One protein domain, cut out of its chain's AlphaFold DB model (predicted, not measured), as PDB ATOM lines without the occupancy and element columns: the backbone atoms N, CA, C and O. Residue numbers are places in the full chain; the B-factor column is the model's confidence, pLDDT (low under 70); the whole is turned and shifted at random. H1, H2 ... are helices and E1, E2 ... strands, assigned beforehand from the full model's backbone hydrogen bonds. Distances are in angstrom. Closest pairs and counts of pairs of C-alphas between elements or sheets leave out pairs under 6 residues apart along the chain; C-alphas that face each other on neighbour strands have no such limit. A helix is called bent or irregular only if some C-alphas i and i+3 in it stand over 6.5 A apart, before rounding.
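AT A GLANCE: This is residues 6 to 125 of the 416 residues of the protein "Hypothetical protein" of Rotaria sp. Silwood1 (UniProt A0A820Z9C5). A four-stranded sheet, E3 E4 E5 E6, stands between the long helix H2 over one face and the two-stranded hairpin E1 and E2 partly over the other; H2 runs on past the sheet's end. The short helix H1 sits at the other end of the sheet, and a long loop joins E1 to E2, its residues 23 to 31 sticking out. The printed part has 120 residues, with six named strands and two named helices in the order E1 E2 H1 E3 E4 E5 H2 E6; the class is mixed, helices and strands. The larger sheet is mixed, the smaller antiparallel. The whole is only just compact, close to loose, with a radius of gyration of the C-alphas of 15.9 A, and flat, spanning 46 by 41 by 20 A.

IN THESE COORDINATES: In the larger sheet, E3 is residues 59 to 63, E4 66 to 71, 16.7 A long, E5 78 to 84, 19.7 A, and E6 118 to 124, 19.6 A, ending at C-alpha 124 (3.725, 19.813, 28.384). H2 is residues 92 to 112, 30.4 A from first to last C-alpha, beginning at C-alpha 92 (10.616, 31.249, 12.049). H2 is irregular, but only just: C-alphas 97 and 100 are 6.7 A apart, and it has a kink of 34 degrees near residue 99. E1 is residues 6 to 9, beginning at C-alpha 6 (10.525, 17.255, 45.263); E2 is 40 to 44 and H1 46 to 54.

HOW THE PARTS SIT: E3, E4 and E5 form a meander, each strand the antiparallel neighbour of the one before, with N 60 and O 68 at 2.9 A and N 69 and O 80 at 2.9 A. E6 is parallel to E5, with N 81 and O 120 at 2.8 A. E5, H2 and E6 form a strand-helix-strand unit, two parallel neighbour strands with a helix between, and its crossover is right-handed. H2 on one face of the sheet makes two layers; its height over the sheet is 10.5 A, over E4 and E5, and it runs along the strands, at 14 degrees to E4 on the local plane. The hairpin E1 and E2, with N 7 and O 42 at 3.0 A, forms a sandwich, two sheets face to face, with the larger sheet, the facing parts 8.4 A centre to centre. E2 touches E5, the closest C-alphas being those of Val 40 and Tyr 84, 6.5 A apart. H1 only grazes the larger sheet and touches E4, the closest C-alphas being those of Trp 52 and Leu 71, 4.5 A apart. Every O i to N i+4 pair is within hydrogen-bond range in H1, and 11 of 17 in H2.

THE WHOLE: The C-alphas of Asn 24 and Gln 92 are the two farthest apart, at 48.8 A. The printed part has no cut. The link from E1 to E2 is long, with 30 residues. Mean pLDDT of the printed part is 73.1; residues 6 to 38 and 88 to 99 are under 70.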
ATOM      1  N   VAL A   6      10.696  16.355  46.404       57.28
ATOM      2  CA  VAL A   6      10.525  17.255  45.263       57.28
ATOM      3  C   VAL A   6      11.839  17.293  44.512       57.28
ATOM      4  O   VAL A   6      12.852  17.620  45.108       57.28
ATOM      5  N   PHE A   7      11.828  16.993  43.221       62.09
ATOM      6  CA  PHE A   7      12.939  17.338  42.335       62.09
ATOM      7  C   PHE A   7      12.497  18.534  41.535       62.09
ATOM      8  O   PHE A   7      11.465  18.438  40.880       62.09
ATOM      9  N   SER A   8      13.226  19.642  41.593       57.75
ATOM     10  CA  SER A   8      12.919  20.817  40.787       57.75
ATOM     11  C   SER A   8      14.142  21.257  40.000       57.75
ATOM     12  O   SER A   8      15.273  21.115  40.462       57.75
ATOM     13  N   SER A   9      13.904  21.770  38.799       61.12
ATOM     14  CA  SER A   9      14.920  22.459  38.015       61.12
ATOM     15  C   SER A   9      14.435  23.876  37.750       61.12
ATOM     16  O   SER A   9      13.388  24.069  37.137       61.12
ATOM     17  N   SER A  10      15.160  24.867  38.266       54.22
ATOM     18  CA  SER A  10      14.889  26.292  38.074       54.22
ATOM     19  C   SER A  10      16.217  27.038  37.995       54.22
ATOM     20  O   SER A  10      17.121  26.793  38.797       54.22
ATOM     21  N   LYS A  11      16.344  27.981  37.060       46.25
ATOM     22  CA  LYS A  11      17.555  28.797  36.912       46.25
ATOM     23  C   LYS A  11      17.570  29.931  37.947       46.25
ATOM     24  O   LYS A  11      16.646  30.742  37.985       46.25
ATOM     25  N   LYS A  12      18.622  30.011  38.771       44.41
ATOM     26  CA  LYS A  12      18.945  31.171  39.628       44.41
ATOM     27  C   LYS A  12      20.392  31.598  39.356       44.41
ATOM     28  O   LYS A  12      21.330  30.945  39.797       44.41
ATOM     29  N   GLY A  13      20.587  32.684  38.606       47.97
ATOM     30  CA  GLY A  13      21.931  33.118  38.195       47.97
ATOM     31  C   GLY A  13      22.600  32.143  37.209       47.97
ATOM     32  O   GLY A  13      21.968  31.720  36.240       47.97
ATOM     33  N   THR A  14      23.878  31.811  37.433       29.31
ATOM     34  CA  THR A  14      24.699  30.920  36.581       29.31
ATOM     35  C   THR A  14      24.693  29.445  37.002       29.31
ATOM     36  O   THR A  14      25.243  28.625  36.274       29.31
ATOM     37  N   ASN A  15      24.065  29.088  38.129       29.34
ATOM     38  CA  ASN A  15      24.103  27.732  38.691       29.34
ATOM     39  C   ASN A  15      22.699  27.111  38.818       29.34
ATOM     40  O   ASN A  15      21.719  27.797  39.119       29.34
ATOM     41  N   TYR A  16      22.612  25.794  38.611       41.94
ATOM     42  CA  TYR A  16      21.400  24.992  38.798       41.94
ATOM     43  C   TYR A  16      21.279  24.578  40.272       41.94
ATOM     44  O   TYR A  16      22.220  24.007  40.822       41.94
ATOM     45  N   GLN A  17      20.143  24.852  40.924       39.09
ATOM     46  CA  GLN A  17      19.870  24.329  42.269       39.09
ATOM     47  C   GLN A  17      18.956  23.110  42.191       39.09
ATOM     48  O   GLN A  17      17.808  23.195  41.768       39.09
ATOM     49  N   ALA A  18      19.508  21.990  42.640       41.81
ATOM     50  CA  ALA A  18      18.837  20.739  42.918       41.81
ATOM     51  C   ALA A  18      18.491  20.710  44.415       41.81
ATOM     52  O   ALA A  18      19.400  20.695  45.241       41.81
ATOM     53  N   THR A  19      17.208  20.743  44.787       47.41
ATOM     54  CA  THR A  19      16.788  20.662  46.198       47.41
ATOM     55  C   THR A  19      16.121  19.321  46.477       47.41
ATOM     56  O   THR A  19      15.109  19.008  45.869       47.41
ATOM     57  N   GLU A  20      16.685  18.527  47.391       44.81
ATOM     58  CA  GLU A  20      16.027  17.362  47.995       44.81
ATOM     59  C   GLU A  20      15.445  17.810  49.341       44.81
ATOM     60  O   GLU A  20      16.169  17.952  50.322       44.81
ATOM     61  N   GLU A  21      14.141  18.069  49.402       49.88
ATOM     62  CA  GLU A  21      13.481  18.364  50.675       49.88
ATOM     63  C   GLU A  21      12.864  17.084  51.240       49.88
ATOM     64  O   GLU A  21      11.997  16.461  50.629       49.88
ATOM     65  N   THR A  22      13.322  16.679  52.426       43.28
ATOM     66  CA  THR A  22      12.632  15.696  53.267       43.28
ATOM     67  C   THR A  22      11.964  16.441  54.417       43.28
ATOM     68  O   THR A  22      12.483  17.430  54.921       43.28
ATOM     69  N   SER A  23      10.789  15.977  54.842       42.69
ATOM     70  CA  SER A  23       9.867  16.661  55.765       42.69
ATOM     71  C   SER A  23      10.386  16.970  57.188       42.69
ATOM     72  O   SER A  23       9.572  17.277  58.052       42.69
ATOM     73  N   ASN A  24      11.694  16.880  57.453       37.62
ATOM     74  CA  ASN A  24      12.314  17.182  58.748       37.62
ATOM     75  C   ASN A  24      13.217  18.427  58.746       37.62
ATOM     76  O   ASN A  24      13.712  18.803  59.805       37.62
ATOM     77  N   SER A  25      13.426  19.091  57.610       35.50
ATOM     78  CA  SER A  25      14.123  20.378  57.571       35.50
ATOM     79  C   SER A  25      13.109  21.510  57.446       35.50
ATOM     80  O   SER A  25      12.600  21.793  56.364       35.50
ATOM     81  N   SER A  26      12.832  22.178  58.566       35.28
ATOM     82  CA  SER A  26      12.218  23.507  58.603       35.28
ATOM     83  C   SER A  26      13.189  24.540  58.017       35.28
ATOM     84  O   SER A  26      13.693  25.399  58.735       35.28
ATOM     85  N   SER A  27      13.511  24.448  56.729       33.62
ATOM     86  CA  SER A  27      14.155  25.543  56.010       33.62
ATOM     87  C   SER A  27      13.057  26.353  55.347       33.62
ATOM     88  O   SER A  27      12.469  25.961  54.341       33.62
ATOM     89  N   SER A  28      12.754  27.478  55.980       30.48
ATOM     90  CA  SER A  28      12.023  28.583  55.391       30.48
ATOM     91  C   SER A  28      12.492  28.825  53.956       30.48
ATOM     92  O   SER A  28      13.687  28.919  53.680       30.48
ATOM     93  N   PHE A  29      11.531  28.973  53.044       34.03
ATOM     94  CA  PHE A  29      11.741  29.635  51.763       34.03
ATOM     95  C   PHE A  29      12.241  31.063  52.042       34.03
ATOM     96  O   PHE A  29      11.454  32.011  52.037       34.03
ATOM     97  N   ILE A  30      13.541  31.254  52.281       32.16
ATOM     98  CA  ILE A  30      14.176  32.554  52.063       32.16
ATOM     99  C   ILE A  30      14.292  32.685  50.548       32.16
ATOM    100  O   ILE A  30      15.287  32.360  49.902       32.16
ATOM    101  N   ALA A  31      13.157  33.059  49.970       33.50
ATOM    102  CA  ALA A  31      13.035  33.448  48.592       33.50
ATOM    103  C   ALA A  31      13.730  34.801  48.433       33.50
ATOM    104  O   ALA A  31      13.107  35.848  48.610       33.50
ATOM    105  N   ASP A  32      14.997  34.782  48.028       36.41
ATOM    106  CA  ASP A  32      15.479  35.855  47.167       36.41
ATOM    107  C   ASP A  32      14.569  35.865  45.934       36.41
ATOM    108  O   ASP A  32      14.578  34.941  45.114       36.41
ATOM    109  N   LYS A  33      13.692  36.875  45.882       41.06
ATOM    110  CA  LYS A  33      12.631  37.082  44.886       41.06
ATOM    111  C   LYS A  33      13.213  37.437  43.514       41.06
ATOM    112  O   LYS A  33      12.917  38.488  42.953       41.06
ATOM    113  N   THR A  34      13.987  36.539  42.923       43.44
ATOM    114  CA  THR A  34      14.148  36.507  41.471       43.44
ATOM    115  C   THR A  34      13.122  35.512  40.938       43.44
ATOM    116  O   THR A  34      13.195  34.311  41.194       43.44
ATOM    117  N   ARG A  35      12.075  36.018  40.276       41.12
ATOM    118  CA  ARG A  35      11.097  35.164  39.590       41.12
ATOM    119  C   ARG A  35      11.836  34.414  38.482       41.12
ATOM    120  O   ARG A  35      12.152  35.011  37.460       41.12
ATOM    121  N   SER A  36      12.106  33.126  38.680       54.28
ATOM    122  CA  SER A  36      12.468  32.257  37.561       54.28
ATOM    123  C   SER A  36      11.261  32.149  36.630       54.28
ATOM    124  O   SER A  36      10.141  31.919  37.089       54.28
ATOM    125  N   ALA A  37      11.470  32.355  35.330       56.56
ATOM    126  CA  ALA A  37      10.407  32.281  34.328       56.56
ATOM    127  C   ALA A  37       9.957  30.834  34.048       56.56
ATOM    128  O   ALA A  37       8.864  30.620  33.520       56.56
ATOM    129  N   HIS A  38      10.798  29.846  34.376       66.50
ATOM    130  CA  HIS A  38      10.633  28.451  33.978       66.50
ATOM    131  C   HIS A  38      10.984  27.495  35.125       66.50
ATOM    132  O   HIS A  38      11.842  27.798  35.960       66.50
ATOM    133  N   GLY A  39      10.315  26.341  35.154       76.31
ATOM    134  CA  GLY A  39      10.675  25.248  36.044       76.31
ATOM    135  C   GLY A  39       9.771  24.028  35.910       76.31
ATOM    136  O   GLY A  39       8.579  24.145  35.624       76.31
ATOM    137  N   VAL A  40      10.354  22.854  36.136       81.81
ATOM    138  CA  VAL A  40       9.659  21.561  36.185       81.81
ATOM    139  C   VAL A  40       9.933  20.919  37.530       81.81
ATOM    140  O   VAL A  40      11.059  21.001  38.025       81.81
ATOM    141  N   ALA A  41       8.915  20.275  38.105       81.94
ATOM    142  CA  ALA A  41       9.077  19.514  39.328       81.94
ATOM    143  C   ALA A  41       8.381  18.150  39.304       81.94
ATOM    144  O   ALA A  41       7.288  18.009  38.756       81.94
ATOM    145  N   ILE A  42       9.008  17.159  39.942       83.25
ATOM    146  CA  ILE A  42       8.434  15.831  40.190       83.25
ATOM    147  C   ILE A  42       8.261  15.653  41.696       83.25
ATOM    148  O   ILE A  42       9.210  15.833  42.454       83.25
ATOM    149  N   PHE A  43       7.057  15.258  42.110       85.25
ATOM    150  CA  PHE A  43       6.729  14.952  43.500       85.25
ATOM    151  C   PHE A  43       6.568  13.445  43.677       85.25
ATOM    152  O   PHE A  43       5.721  12.828  43.029       85.25
ATOM    153  N   LEU A  44       7.348  12.852  44.581       82.44
ATOM    154  CA  LEU A  44       7.236  11.434  44.920       82.44
ATOM    155  C   LEU A  44       6.502  11.238  46.248       82.44
ATOM    156  O   LEU A  44       6.801  11.894  47.246       82.44
ATOM    157  N   ASN A  45       5.570  10.283  46.269       81.94
ATOM    158  CA  ASN A  45       4.978   9.779  47.508       81.94
ATOM    159  C   ASN A  45       5.942   8.804  48.219       81.94
ATOM    160  O   ASN A  45       6.966   8.409  47.663       81.94
ATOM    161  N   LYS A  46       5.608   8.353  49.436       81.94
ATOM    162  CA  LYS A  46       6.475   7.460  50.236       81.94
ATOM    163  C   LYS A  46       6.898   6.183  49.492       81.94
ATOM    164  O   LYS A  46       8.041   5.744  49.626       81.94
ATOM    165  N   GLN A  47       5.987   5.577  48.733       86.12
ATOM    166  CA  GLN A  47       6.265   4.347  47.988       86.12
ATOM    167  C   GLN A  47       7.245   4.609  46.841       86.12
ATOM    168  O   GLN A  47       8.283   3.954  46.765       86.12
ATOM    169  N   ALA A  48       6.972   5.620  46.017       85.12
ATOM    170  CA  ALA A  48       7.843   6.016  44.916       85.12
ATOM    171  C   ALA A  48       9.209   6.518  45.414       85.12
ATOM    172  O   ALA A  48      10.236   6.184  44.834       85.12
ATOM    173  N   ALA A  49       9.250   7.234  46.540       82.75
ATOM    174  CA  ALA A  49      10.489   7.649  47.188       82.75
ATOM    175  C   ALA A  49      11.331   6.451  47.661       82.75
ATOM    176  O   ALA A  49      12.555   6.485  47.580       82.75
ATOM    177  N   THR A  50      10.697   5.373  48.130       85.81
ATOM    178  CA  THR A  50      11.403   4.138  48.515       85.81
ATOM    179  C   THR A  50      11.973   3.430  47.284       85.81
ATOM    180  O   THR A  50      13.136   3.022  47.289       85.81
ATOM    181  N   ALA A  51      11.186   3.335  46.209       88.50
ATOM    182  CA  ALA A  51      11.629   2.800  44.921       88.50
ATOM    183  C   ALA A  51      12.815   3.590  44.343       88.50
ATOM    184  O   ALA A  51      13.779   3.006  43.856       88.50
ATOM    185  N   TRP A  52      12.777   4.916  44.446       88.81
ATOM    186  CA  TRP A  52      13.875   5.795  44.053       88.81
ATOM    187  C   TRP A  52      15.142   5.562  44.895       88.81
ATOM    188  O   TRP A  52      16.218   5.323  44.346       88.81
ATOM    189  N   LYS A  53      15.013   5.530  46.229       84.62
ATOM    190  CA  LYS A  53      16.134   5.257  47.151       84.62
ATOM    191  C   LYS A  53      16.786   3.897  46.910       84.62
ATOM    192  O   LYS A  53      17.997   3.764  47.042       84.62
ATOM    193  N   THR A  54      15.999   2.897  46.512       87.31
ATOM    194  CA  THR A  54      16.489   1.538  46.219       87.31
ATOM    195  C   THR A  54      17.482   1.515  45.051       87.31
ATOM    196  O   THR A  54      18.368   0.668  45.025       87.31
ATOM    197  N   LEU A  55      17.378   2.459  44.108       81.62
ATOM    198  CA  LEU A  55      18.325   2.610  42.995       81.62
ATOM    199  C   LEU A  55      19.493   3.558  43.306       81.62
ATOM    200  O   LEU A  55      20.204   3.961  42.389       81.62
ATOM    201  N   GLY A  56      19.699   3.927  44.573       78.19
ATOM    202  CA  GLY A  56      20.778   4.832  44.977       78.19
ATOM    203  C   GLY A  56      20.417   6.315  44.892       78.19
ATOM    204  O   GLY A  56      21.317   7.148  44.837       78.19
ATOM    205  N   SER A  57      19.121   6.655  44.886       78.00
ATOM    206  CA  SER A  57      18.634   8.043  44.936       78.00
ATOM    207  C   SER A  57      19.105   8.921  43.766       78.00
ATOM    208  O   SER A  57      19.292  10.129  43.901       78.00
ATOM    209  N   THR A  58      19.300   8.335  42.585       75.12
ATOM    210  CA  THR A  58      19.805   9.070  41.419       75.12
ATOM    211  C   THR A  58      18.677   9.788  40.680       75.12
ATOM    212  O   THR A  58      17.682   9.166  40.297       75.12
ATOM    213  N   TRP A  59      18.843  11.086  40.448       84.56
ATOM    214  CA  TRP A  59      17.998  11.904  39.580       84.56
ATOM    215  C   TRP A  59      18.874  12.919  38.835       84.56
ATOM    216  O   TRP A  59      19.989  13.206  39.269       84.56
ATOM    217  N   GLU A  60      18.391  13.441  37.711       82.19
ATOM    218  CA  GLU A  60      19.148  14.371  36.867       82.19
ATOM    219  C   GLU A  60      18.276  15.576  36.481       82.19
ATOM    220  O   GLU A  60      17.240  15.425  35.827       82.19
ATOM    221  N   ALA A  61      18.697  16.782  36.875       83.69
ATOM    222  CA  ALA A  61      18.216  18.031  36.286       83.69
ATOM    223  C   ALA A  61      19.010  18.293  35.004       83.69
ATOM    224  O   ALA A  61      20.147  18.754  35.067       83.69
ATOM    225  N   VAL A  62      18.419  17.994  33.848       83.25
ATOM    226  CA  VAL A  62      19.098  18.166  32.554       83.25
ATOM    227  C   VAL A  62      19.151  19.648  32.182       83.25
ATOM    228  O   VAL A  62      20.199  20.163  31.808       83.25
ATOM    229  N   ASN A  63      18.028  20.357  32.320       82.25
ATOM    230  CA  ASN A  63      17.933  21.811  32.161       82.25
ATOM    231  C   ASN A  63      16.689  22.337  32.910       82.25
ATOM    232  O   ASN A  63      15.982  21.563  33.555       82.25
ATOM    233  N   GLU A  64      16.383  23.640  32.841       81.81
ATOM    234  CA  GLU A  64      15.221  24.262  33.528       81.81
ATOM    235  C   GLU A  64      13.843  23.726  33.073       81.81
ATOM    236  O   GLU A  64      12.808  24.078  33.639       81.81
ATOM    237  N   ARG A  65      13.826  22.877  32.038       86.38
ATOM    238  CA  ARG A  65      12.639  22.322  31.381       86.38
ATOM    239  C   ARG A  65      12.604  20.796  31.362       86.38
ATOM    240  O   ARG A  65      11.615  20.259  30.878       86.38
ATOM    241  N   ILE A  66      13.643  20.103  31.829       89.31
ATOM    242  CA  ILE A  66      13.760  18.639  31.768       89.31
ATOM    243  C   ILE A  66      14.338  18.119  33.086       89.31
ATOM    244  O   ILE A  66      15.459  18.464  33.471       89.31
ATOM    245  N   VAL A  67      13.583  17.243  33.747       90.62
ATOM    246  CA  VAL A  67      14.005  16.503  34.945       90.62
ATOM    247  C   VAL A  67      13.784  15.016  34.707       90.62
ATOM    248  O   VAL A  67      12.716  14.614  34.252       90.62
ATOM    249  N   MET A  68      14.772  14.192  35.039       90.62
ATOM    250  CA  MET A  68      14.697  12.738  34.919       90.62
ATOM    251  C   MET A  68      14.868  12.070  36.284       90.62
ATOM    252  O   MET A  68      15.780  12.402  37.041       90.62
ATOM    253  N   VAL A  69      14.020  11.085  36.583       92.19
ATOM    254  CA  VAL A  69      14.138  10.225  37.766       92.19
ATOM    255  C   VAL A  69      13.929   8.765  37.384       92.19
ATOM    256  O   VAL A  69      13.071   8.435  36.564       92.19
ATOM    257  N   ARG A  70      14.704   7.872  37.999       92.75
ATOM    258  CA  ARG A  70      14.597   6.423  37.806       92.75
ATOM    259  C   ARG A  70      14.080   5.760  39.080       92.75
ATOM    260  O   ARG A  70      14.559   6.067  40.170       92.75
ATOM    261  N   LEU A  71      13.111   4.856  38.954       92.94
ATOM    262  CA  LEU A  71      12.425   4.197  40.070       92.94
ATOM    263  C   LEU A  71      12.589   2.671  39.989       92.94
ATOM    264  O   LEU A  71      12.318   2.078  38.941       92.94
ATOM    265  N   ALA A  72      12.991   2.028  41.099       92.75
ATOM    266  CA  ALA A  72      13.000   0.566  41.199       92.75
ATOM    267  C   ALA A  72      11.567   0.042  41.249       92.75
ATOM    268  O   ALA A  72      10.878   0.177  42.262       92.75
ATOM    269  N   CYS A  73      11.142  -0.613  40.177       88.50
ATOM    270  CA  CYS A  73       9.827  -1.225  40.078       88.50
ATOM    271  C   CYS A  73       9.985  -2.701  39.700       88.50
ATOM    272  O   CYS A  73      10.949  -3.095  39.046       88.50
ATOM    273  N   LYS A  74       9.037  -3.537  40.134       86.94
ATOM    274  CA  LYS A  74       8.949  -4.946  39.728       86.94
ATOM    275  C   LYS A  74       7.710  -5.118  38.845       86.94
ATOM    276  O   LYS A  74       6.662  -4.591  39.212       86.94
ATOM    277  N   PRO A  75       7.792  -5.848  37.720       90.38
ATOM    278  CA  PRO A  75       8.949  -6.610  37.234       90.38
ATOM    279  C   PRO A  75      10.021  -5.775  36.507       90.38
ATOM    280  O   PRO A  75      11.123  -6.272  36.310       90.38
ATOM    281  N   ILE A  76       9.712  -4.539  36.107       93.69
ATOM    282  CA  ILE A  76      10.576  -3.691  35.274       93.69
ATOM    283  C   ILE A  76      10.720  -2.314  35.930       93.69
ATOM    284  O   ILE A  76       9.737  -1.775  36.435       93.69
ATOM    285  N   ASN A  77      11.924  -1.738  35.895       93.38
ATOM    286  CA  ASN A  77      12.188  -0.380  36.376       93.38
ATOM    287  C   ASN A  77      11.481   0.668  35.514       93.38
ATOM    288  O   ASN A  77      11.336   0.496  34.305       93.38
ATOM    289  N   VAL A  78      11.089   1.781  36.126       94.88
ATOM    290  CA  VAL A  78      10.426   2.882  35.417       94.88
ATOM    291  C   VAL A  78      11.336   4.103  35.436       94.88
ATOM    292  O   VAL A  78      11.743   4.555  36.508       94.88
ATOM    293  N   THR A  79      11.633   4.657  34.264       94.38
ATOM    294  CA  THR A  79      12.313   5.951  34.127       94.38
ATOM    295  C   THR A  79      11.299   7.005  33.710       94.38
ATOM    296  O   THR A  79      10.641   6.863  32.681       94.38
ATOM    297  N   VAL A  80      11.172   8.063  34.507       94.19
ATOM    298  CA  VAL A  80      10.261   9.181  34.258       94.19
ATOM    299  C   VAL A  80      11.070  10.403  33.841       94.19
ATOM    300  O   VAL A  80      11.946  10.842  34.584       94.19
ATOM    301  N   ILE A  81      10.754  10.968  32.679       94.19
ATOM    302  CA  ILE A  81      11.277  12.254  32.211       94.19
ATOM    303  C   ILE A  81      10.123  13.256  32.245       94.19
ATOM    304  O   ILE A  81       9.172  13.137  31.473       94.19
ATOM    305  N   ALA A  82      10.188  14.233  33.144       92.31
ATOM    306  CA  ALA A  82       9.247  15.340  33.191       92.31
ATOM    307  C   ALA A  82       9.766  16.511  32.358       92.31
ATOM    308  O   ALA A  82      10.910  16.936  32.532       92.31
ATOM    309  N   ILE A  83       8.913  17.030  31.475       92.44
ATOM    310  CA  ILE A  83       9.269  18.074  30.522       92.44
ATOM    311  C   ILE A  83       8.324  19.280  30.556       92.44
ATOM    312  O   ILE A  83       7.129  19.165  30.835       92.44
ATOM    313  N   TYR A  84       8.862  20.440  30.194       89.31
ATOM    314  CA  TYR A  84       8.100  21.637  29.849       89.31
ATOM    315  C   TYR A  84       8.692  22.281  28.592       89.31
ATOM    316  O   TYR A  84       9.564  23.154  28.656       89.31
ATOM    317  N   ALA A  85       8.243  21.818  27.429       87.38
ATOM    318  CA  ALA A  85       8.745  22.260  26.136       87.38
ATOM    319  C   ALA A  85       8.480  23.758  25.892       87.38
ATOM    320  O   ALA A  85       7.530  24.322  26.445       87.38
ATOM    321  N   PRO A  86       9.316  24.442  25.095       84.31
ATOM    322  CA  PRO A  86       9.074  25.829  24.717       84.31
ATOM    323  C   PRO A  86       7.773  25.973  23.912       84.31
ATOM    324  O   PRO A  86       7.384  25.083  23.162       84.31
ATOM    325  N   ILE A  87       7.098  27.114  24.073       79.19
ATOM    326  CA  ILE A  87       5.897  27.452  23.297       79.19
ATOM    327  C   ILE A  87       6.297  27.587  21.826       79.19
ATOM    328  O   ILE A  87       7.263  28.289  21.533       79.19
ATOM    329  N   ASN A  88       5.532  26.975  20.910       68.38
ATOM    330  CA  ASN A  88       5.775  27.112  19.471       68.38
ATOM    331  C   ASN A  88       5.865  28.595  19.083       68.38
ATOM    332  O   ASN A  88       4.891  29.340  19.267       68.38
ATOM    333  N   PRO A  89       7.008  29.045  18.554       62.81
ATOM    334  CA  PRO A  89       7.181  30.447  18.242       62.81
ATOM    335  C   PRO A  89       6.361  30.838  17.017       62.81
ATOM    336  O   PRO A  89       6.237  30.088  16.052       62.81
ATOM    337  N   LYS A  90       5.804  32.053  17.048       60.31
ATOM    338  CA  LYS A  90       5.001  32.599  15.942       60.31
ATOM    339  C   LYS A  90       5.850  32.939  14.708       60.31
ATOM    340  O   LYS A  90       5.312  33.010  13.610       60.31
ATOM    341  N   ASN A  91       7.162  33.122  14.894       61.81
ATOM    342  CA  ASN A  91       8.109  33.563  13.871       61.81
ATOM    343  C   ASN A  91       9.226  32.523  13.677       61.81
ATOM    344  O   ASN A  91       9.786  32.028  14.656       61.81
ATOM    345  N   GLN A  92       9.612  32.261  12.421       58.25
ATOM    346  CA  GLN A  92      10.616  31.249  12.049       58.25
ATOM    347  C   GLN A  92      11.983  31.430  12.742       58.25
ATOM    348  O   GLN A  92      12.632  30.446  13.068       58.25
ATOM    349  N   GLN A  93      12.401  32.663  13.055       56.03
ATOM    350  CA  GLN A  93      13.693  32.935  13.713       56.03
ATOM    351  C   GLN A  93      13.751  32.500  15.195       56.03
ATOM    352  O   GLN A  93      14.828  32.215  15.719       56.03
ATOM    353  N   GLN A  94      12.610  32.419  15.890       54.34
ATOM    354  CA  GLN A  94      12.563  31.906  17.268       54.34
ATOM    355  C   GLN A  94      12.513  30.370  17.324       54.34
ATOM    356  O   GLN A  94      12.885  29.797  18.351       54.34
ATOM    357  N   VAL A  95      12.091  29.708  16.233       57.25
ATOM    358  CA  VAL A  95      12.081  28.236  16.120       57.25
ATOM    359  C   VAL A  95      13.501  27.714  16.358       57.25
ATOM    360  O   VAL A  95      13.728  26.919  17.267       57.25
ATOM    361  N   SER A  96      14.481  28.280  15.654       55.75
ATOM    362  CA  SER A  96      15.861  27.783  15.636       55.75
ATOM    363  C   SER A  96      16.678  28.067  16.902       55.75
ATOM    364  O   SER A  96      17.652  27.376  17.175       55.75
ATOM    365  N   SER A  97      16.319  29.089  17.689       60.56
ATOM    366  CA  SER A  97      17.130  29.515  18.846       60.56
ATOM    367  C   SER A  97      16.743  28.844  20.165       60.56
ATOM    368  O   SER A  97      17.586  28.723  21.050       60.56
ATOM    369  N   THR A  98      15.490  28.406  20.319       60.16
ATOM    370  CA  THR A  98      14.984  27.853  21.594       60.16
ATOM    371  C   THR A  98      14.347  26.473  21.468       60.16
ATOM    372  O   THR A  98      14.372  25.711  22.432       60.16
ATOM    373  N   THR A  99      13.806  26.124  20.297       65.25
ATOM    374  CA  THR A  99      13.090  24.857  20.089       65.25
ATOM    375  C   THR A  99      14.070  23.726  19.780       65.25
ATOM    376  O   THR A  99      14.017  22.675  20.418       65.25
ATOM    377  N   ASP A 100      15.026  23.969  18.881       71.31
ATOM    378  CA  ASP A 100      15.990  22.952  18.444       71.31
ATOM    379  C   ASP A 100      16.922  22.452  19.570       71.31
ATOM    380  O   ASP A 100      17.067  21.233  19.712       71.31
ATOM    381  N   PRO A 101      17.491  23.313  20.445       82.94
ATOM    382  CA  PRO A 101      18.322  22.845  21.558       82.94
ATOM    383  C   PRO A 101      17.539  22.004  22.575       82.94
ATOM    384  O   PRO A 101      18.044  20.998  23.065       82.94
ATOM    385  N   PHE A 102      16.280  22.365  22.855       87.50
ATOM    386  CA  PHE A 102      15.440  21.626  23.801       87.50
ATOM    387  C   PHE A 102      15.181  20.188  23.334       87.50
ATOM    388  O   PHE A 102      15.331  19.245  24.113       87.50
ATOM    389  N   TYR A 103      14.807  19.999  22.064       88.31
ATOM    390  CA  TYR A 103      14.566  18.656  21.532       88.31
ATOM    391  C   TYR A 103      15.861  17.846  21.393       88.31
ATOM    392  O   TYR A 103      15.826  16.628  21.579       88.31
ATOM    393  N   ALA A 104      17.005  18.495  21.148       89.50
ATOM    394  CA  ALA A 104      18.310  17.838  21.183       89.50
ATOM    395  C   ALA A 104      18.656  17.319  22.593       89.50
ATOM    396  O   ALA A 104      19.010  16.143  22.736       89.50
ATOM    397  N   ASP A 105      18.474  18.144  23.631       90.94
ATOM    398  CA  ASP A 105      18.668  17.758  25.037       90.94
ATOM    399  C   ASP A 105      17.726  16.619  25.447       90.94
ATOM    400  O   ASP A 105      18.137  15.639  26.082       90.94
ATOM    401  N   LEU A 106      16.453  16.706  25.046       92.38
ATOM    402  CA  LEU A 106      15.467  15.660  25.303       92.38
ATOM    403  C   LEU A 106      15.872  14.346  24.625       92.38
ATOM    404  O   LEU A 106      15.869  13.294  25.265       92.38
ATOM    405  N   GLN A 107      16.288  14.396  23.359       93.38
ATOM    406  CA  GLN A 107      16.737  13.219  22.621       93.38
ATOM    407  C   GLN A 107      17.993  12.596  23.244       93.38
ATOM    408  O   GLN A 107      18.102  11.366  23.302       93.38
ATOM    409  N   ALA A 108      18.935  13.415  23.715       93.50
ATOM    410  CA  ALA A 108      20.115  12.949  24.437       93.50
ATOM    411  C   ALA A 108      19.729  12.276  25.764       93.50
ATOM    412  O   ALA A 108      20.249  11.206  26.077       93.50
ATOM    413  N   THR A 109      18.768  12.842  26.496       93.19
ATOM    414  CA  THR A 109      18.250  12.275  27.751       93.19
ATOM    415  C   THR A 109      17.576  10.926  27.516       93.19
ATOM    416  O   THR A 109      17.890   9.957  28.198       93.19
ATOM    417  N   ILE A 110      16.729  10.816  26.485       94.69
ATOM    418  CA  ILE A 110      16.079   9.553  26.098       94.69
ATOM    419  C   ILE A 110      17.122   8.473  25.777       94.69
ATOM    420  O   ILE A 110      16.952   7.320  26.163       94.69
ATOM    421  N   LYS A 111      18.230   8.833  25.114       94.62
ATOM    422  CA  LYS A 111      19.316   7.889  24.794       94.62
ATOM    423  C   LYS A 111      20.068   7.374  26.028       94.62
ATOM    424  O   LYS A 111      20.636   6.287  25.948       94.62
ATOM    425  N   LYS A 112      20.085   8.120  27.139       91.94
ATOM    426  CA  LYS A 112      20.694   7.677  28.409       91.94
ATOM    427  C   LYS A 112      19.856   6.608  29.119       91.94
ATOM    428  O   LYS A 112      20.388   5.880  29.954       91.94
ATOM    429  N   VAL A 113      18.560   6.517  28.814       92.50
ATOM    430  CA  VAL A 113      17.645   5.599  29.497       92.50
ATOM    431  C   VAL A 113      17.962   4.147  29.114       92.50
ATOM    432  O   VAL A 113      18.039   3.832  27.922       92.50
ATOM    433  N   PRO A 114      18.126   3.230  30.088       92.88
ATOM    434  CA  PRO A 114      18.330   1.817  29.797       92.88
ATOM    435  C   PRO A 114      17.157   1.238  29.002       92.88
ATOM    436  O   PRO A 114      16.005   1.391  29.392       92.88
ATOM    437  N   LYS A 115      17.438   0.502  27.922       92.38
ATOM    438  CA  LYS A 115      16.393  -0.115  27.076       92.38
ATOM    439  C   LYS A 115      15.515  -1.135  27.814       92.38
ATOM    440  O   LYS A 115      14.439  -1.464  27.334       92.38
ATOM    441  N   SER A 116      15.999  -1.662  28.939       93.44
ATOM    442  CA  SER A 116      15.253  -2.562  29.819       93.44
ATOM    443  C   SER A 116      14.169  -1.853  30.623       93.44
ATOM    444  O   SER A 116      13.278  -2.519  31.133       93.44
ATOM    445  N   ASP A 117      14.279  -0.536  30.798       93.25
ATOM    446  CA  ASP A 117      13.357   0.241  31.609       93.25
ATOM    447  C   ASP A 117      12.116   0.627  30.801       93.25
ATOM    448  O   ASP A 117      12.173   0.905  29.602       93.25
ATOM    449  N   MET A 118      10.984   0.728  31.491       94.69
ATOM    450  CA  MET A 118       9.811   1.402  30.959       94.69
ATOM    451  C   MET A 118      10.054   2.916  30.997       94.69
ATOM    452  O   MET A 118      10.186   3.500  32.074       94.69
ATOM    453  N   LEU A 119      10.108   3.552  29.826       95.31
ATOM    454  CA  LEU A 119      10.262   5.000  29.694       95.31
ATOM    455  C   LEU A 119       8.899   5.697  29.689       95.31
ATOM    456  O   LEU A 119       8.057   5.431  28.832       95.31
ATOM    457  N   LEU A 120       8.720   6.641  30.607       95.19
ATOM    458  CA  LEU A 120       7.561   7.517  30.683       95.19
ATOM    459  C   LEU A 120       8.007   8.974  30.511       95.19
ATOM    460  O   LEU A 120       8.700   9.518  31.367       95.19
ATOM    461  N   ILE A 121       7.592   9.621  29.421       93.81
ATOM    462  CA  ILE A 121       7.815  11.056  29.205       93.81
ATOM    463  C   ILE A 121       6.505  11.785  29.503       93.81
ATOM    464  O   ILE A 121       5.485  11.505  28.875       93.81
ATOM    465  N   ILE A 122       6.522  12.688  30.480       93.25
ATOM    466  CA  ILE A 122       5.337  13.404  30.971       93.25
ATOM    467  C   ILE A 122       5.560  14.906  30.946       93.25
ATOM    468  O   ILE A 122       6.686  15.378  31.052       93.25
ATOM    469  N   GLY A 123       4.467  15.658  30.881       90.75
ATOM    470  CA  GLY A 123       4.483  17.113  30.943       90.75
ATOM    471  C   GLY A 123       3.923  17.748  29.681       90.75
ATOM    472  O   GLY A 123       3.180  17.118  28.929       90.75
ATOM    473  N   ASP A 124       4.253  19.019  29.487       88.44
ATOM    474  CA  ASP A 124       3.725  19.813  28.384       88.44
ATOM    475  C   ASP A 124       4.724  19.825  27.227       88.44
ATOM    476  O   ASP A 124       5.819  20.381  27.336       88.44
ATOM    477  N   PHE A 125       4.349  19.191  26.118       85.44
ATOM    478  CA  PHE A 125       5.157  19.157  24.901       85.44
ATOM    479  C   PHE A 125       5.023  20.429  24.068       85.44
ATOM    480  O   PHE A 125       5.816  20.608  23.147       85.44
TER     481      PHE A 125